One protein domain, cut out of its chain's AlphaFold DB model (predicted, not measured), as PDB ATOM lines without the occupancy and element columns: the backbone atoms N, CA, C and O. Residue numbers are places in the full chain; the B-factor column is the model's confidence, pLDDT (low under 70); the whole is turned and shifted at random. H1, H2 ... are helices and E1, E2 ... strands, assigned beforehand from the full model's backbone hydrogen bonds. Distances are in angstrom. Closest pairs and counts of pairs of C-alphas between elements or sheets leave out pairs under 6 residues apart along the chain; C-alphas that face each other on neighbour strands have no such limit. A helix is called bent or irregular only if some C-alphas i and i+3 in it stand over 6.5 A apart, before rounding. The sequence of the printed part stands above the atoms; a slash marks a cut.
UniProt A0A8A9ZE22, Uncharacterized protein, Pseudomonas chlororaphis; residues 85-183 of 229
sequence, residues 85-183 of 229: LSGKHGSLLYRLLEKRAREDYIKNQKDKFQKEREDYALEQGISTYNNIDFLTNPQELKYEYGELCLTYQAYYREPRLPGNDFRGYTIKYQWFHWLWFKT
ATOM      1  N   LEU A  85     119.200 107.512 198.144       84.75
ATOM      2  CA  LEU A  85     118.235 106.453 198.443       84.75
ATOM      3  C   LEU A  85     116.865 106.707 197.800       84.75
ATOM      4  O   LEU A  85     116.023 105.803 197.799       84.75
ATOM      5  N   SER A  86     116.666 107.879 197.189       75.25
ATOM      6  CA  SER A  86     115.473 108.202 196.410       75.25
ATOM      7  C   SER A  86     115.235 107.150 195.319       75.25
ATOM      8  O   SER A  86     116.152 106.761 194.591       75.25
ATOM      9  N   GLY A  87     114.011 106.621 195.261       72.88
ATOM     10  CA  GLY A  87     113.603 105.591 194.299       72.88
ATOM     11  C   GLY A  87     114.127 104.172 194.569       72.88
ATOM     12  O   GLY A  87     113.818 103.260 193.808       72.88
ATOM     13  N   LYS A  88     114.883 103.928 195.653       81.12
ATOM     14  CA  LYS A  88     115.461 102.600 195.973       81.12
ATOM     15  C   LYS A  88     114.648 101.785 196.980       81.12
ATOM     16  O   LYS A  88     115.203 100.925 197.669       81.12
ATOM     17  N   HIS A  89     113.340 102.019 197.041       78.56
ATOM     18  CA  HIS A  89     112.439 101.484 198.070       78.56
ATOM     19  C   HIS A  89     112.390  99.943 198.119       78.56
ATOM     20  O   HIS A  89     112.142  99.348 199.166       78.56
ATOM     21  N   GLY A  90     112.687  99.276 196.999       78.38
ATOM     22  CA  GLY A  90     112.764  97.813 196.924       78.38
ATOM     23  C   GLY A  90     114.066  97.199 197.456       78.38
ATOM     24  O   GLY A  90     114.124  95.988 197.653       78.38
ATOM     25  N   SER A  91     115.118  97.993 197.686       85.19
ATOM     26  CA  SER A  91     116.425  97.457 198.083       85.19
ATOM     27  C   SER A  91     116.467  97.052 199.562       85.19
ATOM     28  O   SER A  91     115.907  97.727 200.425       85.19
ATOM     29  N   LEU A  92     117.190  95.968 199.873       85.94
ATOM     30  CA  LEU A  92     117.399  95.515 201.258       85.94
ATOM     31  C   LEU A  92     118.034  96.608 202.129       85.94
ATOM     32  O   LEU A  92     117.614  96.814 203.264       85.94
ATOM     33  N   LEU A  93     119.002  97.342 201.570       85.25
ATOM     34  CA  LEU A  93     119.644  98.476 202.234       85.25
ATOM     35  C   LEU A  93     118.614  99.543 202.627       85.25
ATOM     36  O   LEU A  93     118.613  99.991 203.768       85.25
ATOM     37  N   TYR A  94     117.732  99.927 201.701       89.25
ATOM     38  CA  TYR A  94     116.714 100.938 201.966       89.25
ATOM     39  C   TYR A  94     115.797 100.520 203.117       89.25
ATOM     40  O   TYR A  94     115.629 101.291 204.051       89.25
ATOM     41  N   ARG A  95     115.283  99.283 203.110       89.62
ATOM     42  CA  ARG A  95     114.392  98.782 204.174       89.62
ATOM     43  C   ARG A  95     115.056  98.776 205.552       89.62
ATOM     44  O   ARG A  95     114.419  99.097 206.553       89.62
ATOM     45  N   LEU A  96     116.343  98.425 205.614       89.69
ATOM     46  CA  LEU A  96     117.115  98.479 206.858       89.69
ATOM     47  C   LEU A  96     117.278  99.920 207.357       89.69
ATOM     48  O   LEU A  96     117.075 100.187 208.542       89.69
ATOM     49  N   LEU A  97     117.608 100.849 206.458       91.25
ATOM     50  CA  LEU A  97     117.758 102.266 206.791       91.25
ATOM     51  C   LEU A  97     116.420 102.912 207.161       91.25
ATOM     52  O   LEU A  97     116.383 103.740 208.063       91.25
ATOM     53  N   GLU A  98     115.324 102.503 206.528       92.75
ATOM     54  CA  GLU A  98     113.964 102.933 206.850       92.75
ATOM     55  C   GLU A  98     113.564 102.480 208.252       92.75
ATOM     56  O   GLU A  98     113.130 103.298 209.061       92.75
ATOM     57  N   LYS A  99     113.790 101.203 208.585       92.25
ATOM     58  CA  LYS A  99     113.566 100.699 209.944       92.25
ATOM     59  C   LYS A  99     114.370 101.504 210.964       92.25
ATOM     60  O   LYS A  99     113.835 101.893 211.999       92.25
ATOM     61  N   ARG A 100     115.634 101.799 210.654       91.50
ATOM     62  CA  ARG A 100     116.507 102.557 211.552       91.50
ATOM     63  C   ARG A 100     116.080 104.019 211.709       91.50
ATOM     64  O   ARG A 100     116.094 104.531 212.823       91.50
ATOM     65  N   ALA A 101     115.665 104.662 210.621       93.75
ATOM     66  CA  ALA A 101     115.090 106.004 210.632       93.75
ATOM     67  C   ALA A 101     113.802 106.057 211.464       93.75
ATOM     68  O   ALA A 101     113.603 106.985 212.245       93.75
ATOM     69  N   ARG A 102     112.955 105.029 211.354       94.31
ATOM     70  CA  ARG A 102     111.732 104.902 212.149       94.31
ATOM     71  C   ARG A 102     112.024 104.757 213.640       94.31
ATOM     72  O   ARG A 102     111.380 105.424 214.443       94.31
ATOM     73  N   GLU A 103     112.978 103.903 214.007       94.38
ATOM     74  CA  GLU A 103     113.415 103.730 215.399       94.38
ATOM     75  C   GLU A 103     113.936 105.043 215.997       94.38
ATOM     76  O   GLU A 103     113.534 105.415 217.100       94.38
ATOM     77  N   ASP A 104     114.796 105.756 215.266       94.00
ATOM     78  CA  ASP A 104     115.339 107.043 215.709       94.00
ATOM     79  C   ASP A 104     114.250 108.104 215.855       94.00
ATOM     80  O   ASP A 104     114.169 108.773 216.885       94.00
ATOM     81  N   TYR A 105     113.350 108.197 214.873       94.56
ATOM     82  CA  TYR A 105     112.243 109.138 214.916       94.56
ATOM     83  C   TYR A 105     111.344 108.902 216.133       94.56
ATOM     84  O   TYR A 105     111.117 109.836 216.897       94.56
ATOM     85  N   ILE A 106     110.886 107.662 216.351       93.94
ATOM     86  CA  ILE A 106     110.017 107.313 217.488       93.94
ATOM     87  C   ILE A 106     110.688 107.658 218.816       93.94
ATOM     88  O   ILE A 106     110.022 108.160 219.712       93.94
ATOM     89  N   LYS A 107     111.985 107.371 218.944       94.12
ATOM     90  CA  LYS A 107     112.697 107.507 220.214       94.12
ATOM     91  C   LYS A 107     113.093 108.948 220.533       94.12
ATOM     92  O   LYS A 107     113.049 109.334 221.695       94.12
ATOM     93  N   ASN A 108     113.536 109.705 219.531       93.69
ATOM     94  CA  ASN A 108     114.268 110.952 219.756       93.69
ATOM     95  C   ASN A 108     113.553 112.201 219.219       93.69
ATOM     96  O   ASN A 108     113.842 113.296 219.690       93.69
ATOM     97  N   GLN A 109     112.671 112.070 218.220       93.31
ATOM     98  CA  GLN A 109     112.153 113.226 217.465       93.31
ATOM     99  C   GLN A 109     110.626 113.357 217.485       93.31
ATOM    100  O   GLN A 109     110.111 114.468 217.365       93.31
ATOM    101  N   LYS A 110     109.902 112.242 217.635       92.19
ATOM    102  CA  LYS A 110     108.447 112.167 217.469       92.19
ATOM    103  C   LYS A 110     107.707 113.135 218.385       92.19
ATOM    104  O   LYS A 110     106.948 113.953 217.880       92.19
ATOM    105  N   ASP A 111     107.957 113.077 219.690       91.75
ATOM    106  CA  ASP A 111     107.206 113.873 220.669       91.75
ATOM    107  C   ASP A 111     107.394 115.377 220.435       91.75
ATOM    108  O   ASP A 111     106.440 116.151 220.474       91.75
ATOM    109  N   LYS A 112     108.627 115.787 220.109       92.88
ATOM    110  CA  LYS A 112     108.940 117.178 219.783       92.88
ATOM    111  C   LYS A 112     108.192 117.637 218.534       92.88
ATOM    112  O   LYS A 112     107.582 118.700 218.556       92.88
ATOM    113  N   PHE A 113     108.220 116.839 217.467       92.50
ATOM    114  CA  PHE A 113     107.573 117.216 216.213       92.50
ATOM    115  C   PHE A 113     106.045 117.207 216.322       92.50
ATOM    116  O   PHE A 113     105.390 118.094 215.791       92.50
ATOM    117  N   GLN A 114     105.469 116.243 217.042       91.50
ATOM    118  CA  GLN A 114     104.027 116.201 217.292       91.50
ATOM    119  C   GLN A 114     103.547 117.431 218.047       91.50
ATOM    120  O   GLN A 114     102.548 118.019 217.644       91.50
ATOM    121  N   LYS A 115     104.291 117.848 219.075       91.75
ATOM    122  CA  LYS A 115     103.972 119.050 219.840       91.75
ATOM    123  C   LYS A 115     104.033 120.313 218.980       91.75
ATOM    124  O   LYS A 115     103.092 121.089 218.974       91.75
ATOM    125  N   GLU A 116     105.089 120.481 218.182       90.94
ATOM    126  CA  GLU A 116     105.204 121.621 217.256       90.94
ATOM    127  C   GLU A 116     104.053 121.671 216.233       90.94
ATOM    128  O   GLU A 116     103.634 122.748 215.813       90.94
ATOM    129  N   ARG A 117     103.542 120.509 215.807       91.06
ATOM    130  CA  ARG A 117     102.383 120.424 214.906       91.06
ATOM    131  C   ARG A 117     101.078 120.772 215.612       91.06
ATOM    132  O   ARG A 117     100.252 121.456 215.016       91.06
ATOM    133  N   GLU A 118     100.903 120.324 216.852       91.38
ATOM    134  CA  GLU A 118      99.747 120.667 217.687       91.38
ATOM    135  C   GLU A 118      99.692 122.167 217.972       91.38
ATOM    136  O   GLU A 118      98.658 122.788 217.732       91.38
ATOM    137  N   ASP A 119     100.818 122.756 218.379       91.75
ATOM    138  CA  ASP A 119     100.944 124.191 218.635       91.75
ATOM    139  C   ASP A 119     100.596 125.001 217.370       91.75
ATOM    140  O   ASP A 119      99.756 125.899 217.411       91.75
ATOM    141  N   TYR A 120     101.140 124.617 216.208       90.56
ATOM    142  CA  TYR A 120     100.835 125.277 214.933       90.56
ATOM    143  C   TYR A 120      99.361 125.137 214.520       90.56
ATOM    144  O   TYR A 120      98.753 126.083 214.022       90.56
ATOM    145  N   ALA A 121      98.765 123.957 214.705       90.31
ATOM    146  CA  ALA A 121      97.360 123.743 214.377       90.31
ATOM    147  C   ALA A 121      96.435 124.592 215.262       90.31
ATOM    148  O   ALA A 121      95.450 125.135 214.760       90.31
ATOM    149  N   LEU A 122      96.776 124.752 216.545       91.69
ATOM    150  CA  LEU A 122      96.067 125.640 217.467       91.69
ATOM    151  C   LEU A 122      96.186 127.107 217.041       91.69
ATOM    152  O   LEU A 122      95.171 127.798 216.978       91.69
ATOM    153  N   GLU A 123      97.390 127.566 216.688       91.50
ATOM    154  CA  GLU A 123      97.633 128.936 216.207       91.50
ATOM    155  C   GLU A 123      96.846 129.265 214.931       91.50
ATOM    156  O   GLU A 123      96.332 130.373 214.782       91.50
ATOM    157  N   GLN A 124      96.730 128.304 214.013       89.44
ATOM    158  CA  GLN A 124      96.027 128.473 212.737       89.44
ATOM    159  C   GLN A 124      94.529 128.128 212.807       89.44
ATOM    160  O   GLN A 124      93.830 128.230 211.800       89.44
ATOM    161  N   GLY A 125      94.024 127.690 213.965       88.12
ATOM    162  CA  GLY A 125      92.629 127.271 214.133       88.12
ATOM    163  C   GLY A 125      92.241 126.037 213.304       88.12
ATOM    164  O   GLY A 125      91.083 125.890 212.913       88.12
ATOM    165  N   ILE A 126      93.197 125.152 213.004       88.38
ATOM    166  CA  ILE A 126      92.988 123.955 212.180       88.38
ATOM    167  C   ILE A 126      92.590 122.784 213.082       88.38
ATOM    168  O   ILE A 126      93.398 122.262 213.846       88.38
ATOM    169  N   SER A 127      91.350 122.311 212.953       81.44
ATOM    170  CA  SER A 127      90.832 121.183 213.744       81.44
ATOM    171  C   SER A 127      91.060 119.809 213.107       81.44
ATOM    172  O   SER A 127      90.950 118.792 213.788       81.44
ATOM    173  N   THR A 128      91.344 119.753 211.802       85.94
ATOM    174  CA  THR A 128      91.316 118.503 211.025       85.94
ATOM    175  C   THR A 128      92.686 118.199 210.428       85.94
ATOM    176  O   THR A 128      92.993 118.615 209.314       85.94
ATOM    177  N   TYR A 129      93.511 117.452 211.162       85.69
ATOM    178  CA  TYR A 129      94.817 116.980 210.700       85.69
ATOM    179  C   TYR A 129      95.187 115.650 211.371       85.69
ATOM    180  O   TYR A 129      94.696 115.311 212.447       85.69
ATOM    181  N   ASN A 130      96.053 114.869 210.727       85.62
ATOM    182  CA  ASN A 130      96.536 113.600 211.257       85.62
ATOM    183  C   ASN A 130      97.813 113.814 212.076       85.62
ATOM    184  O   ASN A 130      98.816 114.301 211.545       85.62
ATOM    185  N   ASN A 131      97.800 113.403 213.348       84.88
ATOM    186  CA  ASN A 131      98.985 113.410 214.214       84.88
ATOM    187  C   ASN A 131      99.406 112.018 214.702       84.88
ATOM    188  O   ASN A 131     100.232 111.905 215.602       84.88
ATOM    189  N   ILE A 132      98.868 110.945 214.116       84.00
ATOM    190  CA  ILE A 132      99.097 109.568 214.577       84.00
ATOM    191  C   ILE A 132      99.855 108.755 213.528       84.00
ATOM    192  O   ILE A 132     100.867 108.134 213.854       84.00
ATOM    193  N   ASP A 133      99.385 108.764 212.277       89.06
ATOM    194  CA  ASP A 133      99.964 107.951 211.206       89.06
ATOM    195  C   ASP A 133     101.106 108.702 210.516       89.06
ATOM    196  O   ASP A 133     100.890 109.697 209.817       89.06
ATOM    197  N   PHE A 134     102.331 108.219 210.726       91.19
ATOM    198  CA  PHE A 134     103.549 108.798 210.173       91.19
ATOM    199  C   PHE A 134     104.351 107.767 209.382       91.19
ATOM    200  O   PHE A 134     104.341 106.566 209.659       91.19
ATOM    201  N   LEU A 135     105.119 108.272 208.424       91.12
ATOM    202  CA  LEU A 135     106.082 107.518 207.640       91.12
ATOM    203  C   LEU A 135     107.453 108.183 207.719       91.12
ATOM    204  O   LEU A 135     107.572 109.397 207.883       91.12
ATOM    205  N   THR A 136     108.498 107.373 207.585       92.44
ATOM    206  CA  THR A 136     109.884 107.839 207.503       92.44
ATOM    207  C   THR A 136     110.470 107.436 206.164       92.44
ATOM    208  O   THR A 136     110.457 106.259 205.821       92.44
ATOM    209  N   ASN A 137     111.019 108.395 205.430       92.06
ATOM    210  CA  ASN A 137     111.636 108.185 204.132       92.06
ATOM    211  C   ASN A 137     113.140 108.505 204.206       92.06
ATOM    212  O   ASN A 137     113.505 109.681 204.324       92.06
ATOM    213  N   PRO A 138     114.025 107.492 204.180       93.06
ATOM    214  CA  PRO A 138     115.460 107.684 203.996       93.06
ATOM    215  C   PRO A 138     115.769 108.387 202.670       93.06
ATOM    216  O   PRO A 138     115.485 107.859 201.598       93.06
ATOM    217  N   GLN A 139     116.412 109.550 202.735       92.25
ATOM    218  CA  GLN A 139     116.748 110.347 201.554       92.25
ATOM    219  C   GLN A 139     118.157 110.023 201.060       92.25
ATOM    220  O   GLN A 139     118.374 109.674 199.898       92.25
ATOM    221  N   GLU A 140     119.136 110.109 201.956       92.38
ATOM    222  CA  GLU A 140     120.543 110.017 201.586       92.38
ATOM    223  C   GLU A 140     121.369 109.402 202.707       92.38
ATOM    224  O   GLU A 140     121.149 109.670 203.886       92.38
ATOM    225  N   LEU A 141     122.366 108.612 202.318       90.75
ATOM    226  CA  LEU A 141     123.418 108.142 203.205       90.75
ATOM    227  C   LEU A 141     124.742 108.750 202.735       90.75
ATOM    228  O   LEU A 141     125.203 108.429 201.637       90.75
ATOM    229  N   LYS A 142     125.338 109.634 203.535       91.38
ATOM    230  CA  LYS A 142     126.554 110.385 203.188       91.38
ATOM    231  C   LYS A 142     127.651 110.187 204.219       91.38
ATOM    232  O   LYS A 142     127.373 109.987 205.392       91.38
ATOM    233  N   TYR A 143     128.900 110.249 203.783       86.81
ATOM    234  CA  TYR A 143     130.053 110.325 204.670       86.81
ATOM    235  C   TYR A 143     130.536 111.772 204.753       86.81
ATOM    236  O   TYR A 143     131.067 112.305 203.776       86.81
ATOM    237  N   GLU A 144     130.358 112.397 205.913       82.94
ATOM    238  CA  GLU A 144     130.703 113.797 206.162       82.94
ATOM    239  C   GLU A 144     131.491 113.923 207.471       82.94
ATOM    240  O   GLU A 144     131.156 113.313 208.480       82.94
ATOM    241  N   TYR A 145     132.582 114.696 207.442       76.25
ATOM    242  CA  TYR A 145     133.405 115.028 208.619       76.25
ATOM    243  C   TYR A 145     133.880 113.840 209.480       76.25
ATOM    244  O   TYR A 145     134.137 113.993 210.668       76.25
ATOM    245  N   GLY A 146     134.054 112.657 208.883       76.94
ATOM    246  CA  GLY A 146     134.514 111.461 209.599       76.94
ATOM    247  C   GLY A 146     133.393 110.515 210.034       76.94
ATOM    248  O   GLY A 146     133.675 109.387 210.443       76.94
ATOM    249  N   GLU A 147     132.139 110.934 209.884       85.31
ATOM    250  CA  GLU A 147     130.950 110.210 210.320       85.31
ATOM    251  C   GLU A 147     130.088 109.802 209.126       85.31
ATOM    252  O   GLU A 147     130.096 110.429 208.065       85.31
ATOM    253  N   LEU A 148     129.340 108.711 209.291       89.31
ATOM    254  CA  LEU A 148     128.300 108.346 208.336       89.31
ATOM    255  C   LEU A 148     126.997 108.994 208.794       89.31
ATOM    256  O   LEU A 148     126.583 108.813 209.935       89.31
ATOM    257  N   CYS A 149     126.350 109.730 207.909       91.94
ATOM    258  CA  CYS A 149     125.125 110.459 208.168       91.94
ATOM    259  C   CYS A 149     123.994 109.867 207.329       91.94
ATOM    260  O   CYS A 149     124.085 109.823 206.101       91.94
ATOM    261  N   LEU A 150     122.928 109.412 207.988       92.94
ATOM    262  CA  LEU A 150     121.670 109.071 207.331       92.94
ATOM    263  C   LEU A 150     120.721 110.252 207.463       92.94
ATOM    264  O   LEU A 150     120.257 110.547 208.562       92.94
ATOM    265  N   THR A 151     120.406 110.881 206.342       94.50
ATOM    266  CA  THR A 151     119.375 111.909 206.260       94.50
ATOM    267  C   THR A 151     118.056 111.247 205.896       94.50
ATOM    268  O   THR A 151     117.970 110.509 204.911       94.50
ATOM    269  N   TYR A 152     117.021 111.504 206.686       94.75
ATOM    270  CA  TYR A 152     115.683 110.985 206.454       94.75
ATOM    271  C   TYR A 152     114.636 112.067 206.705       94.75
ATOM    272  O   TYR A 152     114.888 113.063 207.379       94.75
ATOM    273  N   GLN A 153     113.450 111.873 206.148       94.06
ATOM    274  CA  GLN A 153     112.318 112.768 206.309       94.06
ATOM    275  C   GLN A 153     111.191 112.012 206.997       94.06
ATOM    276  O   GLN A 153     110.812 110.936 206.540       94.06
ATOM    277  N   ALA A 154     110.661 112.554 208.087       93.00
ATOM    278  CA  ALA A 154     109.415 112.069 208.665       93.00
ATOM    279  C   ALA A 154     108.264 112.913 208.128       93.00
ATOM    280  O   ALA A 154     108.409 114.132 208.027       93.00
ATOM    281  N   TYR A 155     107.143 112.290 207.786       91.56
ATOM    282  CA  TYR A 155     105.932 113.005 207.401       91.56
ATOM    283  C   TYR A 155     104.680 112.276 207.868       91.56
ATOM    284  O   TYR A 155     104.674 111.050 208.001       91.56
ATOM    285  N   TYR A 156     103.620 113.036 208.111       90.88
ATOM    286  CA  TYR A 156     102.323 112.497 208.503       90.88
ATOM    287  C   TYR A 156     101.425 112.300 207.288       90.88
ATOM    288  O   TYR A 156     101.506 113.039 206.303       90.88
ATOM    289  N   ARG A 157     100.593 111.258 207.336       88.69
ATOM    290  CA  ARG A 157      99.613 110.993 206.280       88.69
ATOM    291  C   ARG A 157      98.471 112.003 206.324       88.69
ATOM    292  O   ARG A 157      98.361 112.810 207.236       88.69
ATOM    293  N   GLU A 158      97.615 111.951 205.314       85.94
ATOM    294  CA  GLU A 158      96.421 112.788 205.260       85.94
ATOM    295  C   GLU A 158      95.448 112.489 206.419       85.94
ATOM    296  O   GLU A 158      95.434 111.362 206.932       85.94
ATOM    297  N   PRO A 159      94.633 113.477 206.838       87.12
ATOM    298  CA  PRO A 159      94.625 114.880 206.396       87.12
ATOM    299  C   PRO A 159      95.874 115.669 206.833       87.12
ATOM    300  O   PRO A 159      96.362 115.529 207.954       87.12
ATOM    301  N   ARG A 160      96.403 116.475 205.906       81.25
ATOM    302  CA  ARG A 160      97.669 117.210 206.042       81.25
ATOM    303  C   ARG A 160      97.491 118.565 206.735       81.25
ATOM    304  O   ARG A 160      96.463 119.213 206.573       81.25
ATOM    305  N   LEU A 161      98.518 118.980 207.468       85.06
ATOM    306  CA  LEU A 161      98.715 120.282 208.092       85.06
ATOM    307  C   LEU A 161      99.630 121.147 207.193       85.06
ATOM    308  O   LEU A 161     100.854 120.972 207.214       85.06
ATOM    309  N   PRO A 162      99.069 122.089 206.408       80.00
ATOM    310  CA  PRO A 162      99.808 122.820 205.382       80.00
ATOM    311  C   PRO A 162     101.065 123.500 205.933       80.00
ATOM    312  O   PRO A 162     100.995 124.303 206.863       80.00
ATOM    313  N   GLY A 163     102.219 123.179 205.344       78.81
ATOM    314  CA  GLY A 163     103.511 123.761 205.725       78.81
ATOM    315  C   GLY A 163     104.196 123.102 206.927       78.81
ATOM    316  O   GLY A 163     105.361 123.397 207.171       78.81
ATOM    317  N   ASN A 164     103.535 122.172 207.627       81.75
ATOM    318  CA  ASN A 164     104.094 121.474 208.791       81.75
ATOM    319  C   ASN A 164     103.812 119.956 208.757       81.75
ATOM    320  O   ASN A 164     103.559 119.298 209.768       81.75
ATOM    321  N   ASP A 165     103.826 119.389 207.549       82.06
ATOM    322  CA  ASP A 165     103.539 117.971 207.295       82.06
ATOM    323  C   ASP A 165     104.750 117.065 207.407       82.06
ATOM    324  O   ASP A 165     104.610 115.862 207.638       82.06
ATOM    325  N   PHE A 166     105.936 117.629 207.193       88.81
ATOM    326  CA  PHE A 166     107.168 116.876 207.113       88.81
ATOM    327  C   PHE A 166     108.327 117.617 207.758       88.81
ATOM    328  O   PHE A 166     108.391 118.844 207.739       88.81
ATOM    329  N   ARG A 167     109.297 116.856 208.261       91.94
ATOM    330  CA  ARG A 167     110.543 117.401 208.794       91.94
ATOM    331  C   ARG A 167     111.720 116.486 208.489       91.94
ATOM    332  O   ARG A 167     111.599 115.261 208.519       91.94
ATOM    333  N   GLY A 168     112.845 117.102 208.138       93.38
ATOM    334  CA  GLY A 168     114.106 116.416 207.877       93.38
ATOM    335  C   GLY A 168     114.910 116.218 209.159       93.38
ATOM    336  O   GLY A 168     114.982 117.119 209.994       93.38
ATOM    337  N   TYR A 169     115.535 115.052 209.283       94.06
ATOM    338  CA  TYR A 169     116.379 114.661 210.405       94.06
ATOM    339  C   TYR A 169     117.635 113.951 209.905       94.06
ATOM    340  O   TYR A 169     117.673 113.411 208.795       94.06
ATOM    341  N   THR A 170     118.664 113.927 210.749       93.75
ATOM    342  CA  THR A 170     119.944 113.298 210.426       93.75
ATOM    343  C   THR A 170     120.426 112.443 211.586       93.75
ATOM    344  O   THR A 170     120.615 112.939 212.695       93.75
ATOM    345  N   ILE A 171     120.696 111.170 211.306       92.50
ATOM    346  CA  ILE A 171     121.347 110.244 212.233       92.50
ATOM    347  C   ILE A 171     122.836 110.228 211.926       92.50
ATOM    348  O   ILE A 171     123.225 109.969 210.788       92.50
ATOM    349  N   LYS A 172     123.666 110.449 212.943       91.50
ATOM    350  CA  LYS A 172     125.124 110.334 212.847       91.50
ATOM    351  C   LYS A 172     125.577 108.999 213.426       91.50
ATOM    352  O   LYS A 172     125.306 108.691 214.585       91.50
ATOM    353  N   TYR A 173     126.270 108.206 212.620       87.31
ATOM    354  CA  TYR A 173     126.849 106.932 213.026       87.31
ATOM    355  C   TYR A 173     128.349 107.085 213.234       87.31
ATOM    356  O   TYR A 173     129.093 107.478 212.328       87.31
ATOM    357  N   GLN A 174     128.803 106.675 214.416       82.88
ATOM    358  CA  GLN A 174     130.227 106.557 214.704       82.88
ATOM    359  C   GLN A 174     130.861 105.474 213.824       82.88
ATOM    360  O   GLN A 174     130.215 104.491 213.456       82.88
ATOM    361  N   TRP A 175     132.148 105.635 213.520       77.94
ATOM    362  CA  TRP A 175     132.883 104.831 212.536       77.94
ATOM    363  C   TRP A 175     132.796 103.304 212.734       77.94
ATOM    364  O   TRP A 175     132.840 102.558 211.757       77.94
ATOM    365  N   PHE A 176     132.664 102.829 213.975       77.81
ATOM    366  CA  PHE A 176     132.650 101.401 214.299       77.81
ATOM    367  C   PHE A 176     131.270 100.739 214.143       77.81
ATOM    368  O   PHE A 176     131.192  99.528 213.958       77.81
ATOM    369  N   HIS A 177     130.178 101.508 214.140       79.25
ATOM    370  CA  HIS A 177     128.815 100.963 214.041       79.25
ATOM    371  C   HIS A 177     128.470 100.407 212.650       79.25
ATOM    372  O   HIS A 177     127.434  99.773 212.473       79.25
ATOM    373  N   TRP A 178     129.315 100.645 211.648       79.69
ATOM    374  CA  TRP A 178     129.043 100.300 210.253       79.69
ATOM    375  C   TRP A 178     130.251  99.671 209.556       79.69
ATOM    376  O   TRP A 178     130.390  99.762 208.337       79.69
ATOM    377  N   LEU A 179     131.114  98.989 210.317       82.56
ATOM    378  CA  LEU A 179     132.291  98.295 209.782       82.56
ATOM    379  C   LEU A 179     131.929  97.327 208.655       82.56
ATOM    380  O   LEU A 179     132.585  97.327 207.621       82.56
ATOM    381  N   TRP A 180     130.842  96.568 208.805       81.81
ATOM    382  CA  TRP A 180     130.397  95.637 207.768       81.81
ATOM    383  C   TRP A 180     129.971  96.357 206.480       81.81
ATOM    384  O   TRP A 180     130.379  95.971 205.385       81.81
ATOM    385  N   PHE A 181     129.226  97.463 206.602       82.38
ATOM    386  CA  PHE A 181     128.858  98.303 205.458       82.38
ATOM    387  C   PHE A 181     130.096  98.921 204.795       82.38
ATOM    388  O   PHE A 181     130.189  98.956 203.569       82.38
ATOM    389  N   LYS A 182     131.080  99.349 205.594       82.19
ATOM    390  CA  LYS A 182     132.366  99.852 205.107       82.19
ATOM    391  C   LYS A 182     133.103  98.781 204.302       82.19
ATOM    392  O   LYS A 182     133.535  99.073 203.194       82.19
ATOM    393  N   THR A 183     133.189  97.551 204.809       82.94
ATOM    394  CA  THR A 183     133.809  96.417 204.107       82.94
ATOM    395  C   THR A 183     133.102  96.129 202.785       82.94
ATOM    396  O   THR A 183     133.753  96.079 201.745       82.94
TER     397      THR A 183
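Overview. This is residues 85 to 183 of the 229 residues of an uncharacterized protein of Pseudomonas chlororaphis (UniProt A0A8A9ZE22). A long, strongly twisted sheet of three antiparallel strands has one arm of a bent helix, H1a, packed across one of its faces. The other arm, H1b, turns off at a steep angle and runs out beyond one end of the strands, while the short helix H2 sits at the other end. The printed part has 99 residues with two named helices and three named strands, in the order H1, E1, E2, E3, H2; the sheet's order is E1, E2, E3, and the class is mixed, helices and strands. The whole is elongated, with spans of 52 by 27 by 19 A, and only just loose, close to compact, with a radius of gyration of the C-alphas of 15.4 A.

Arrangement. H1, residues 92 to 123, was assigned as one helix by its hydrogen bonds but is bent: C-alphas 108 and 111 are 7.7 A apart. Its arms, H1a, residues 92 to 108, and H1b, residues 111 to 123, stand at a steep tilt of 68 degrees, only just short of about perpendicular. E1, residues 134 to 144, E2, residues 147 to 156, and E3, residues 166 to 173, form a meander, each strand the antiparallel neighbour of the one before. The hairpin of E1 and E2 has N 137 and O 153 within hydrogen-bond range at 2.8 A; the hairpin of E2 and E3 has N 152 and O 169 at 2.9 A. E1 bends by 50 degrees at residue 141. H1a is on the sheet in two layers, a helix on one face of a sheet, at a height over the sheet of 7.7 A. It runs across the strands, at 76 degrees to E2 on the local plane, and lies over E2 and, only just, with 3 C-alphas, over E1. The closest C-alphas of H1a and E1 are those of Glu 98 and Pro 138, 5.7 A apart. H1b only grazes the sheet, with residues 113 to 117. H2, residues 175 to 183, only grazes it too, and is apart from both arms. Every O i to N i+4 pair is within hydrogen-bond range in H1a and H1b; in H2, 2 of 5 are, beside 3 of 6 O i to N i+3 pairs.

Along the chain. H1a begins at C-alpha 92 (117.399, 95.515, 201.258) and is 24.3 A long; H1b is 18.4 A. E1 measures 27.9 A, E2 28.8 A and E3 22.8 A. H2, 11.9 A, is irregular, with C-alphas 177 and 180 8.4 A apart, and ends at C-alpha 183 (133.809, 96.417, 204.107).

Size, cuts and confidence. The C-alphas farthest apart, those of Gly 125 and Thr 183, are 52.4 A apart. The printed part has no cut and no long link. Its mean pLDDT is 88.0, and no printed residue is under 70.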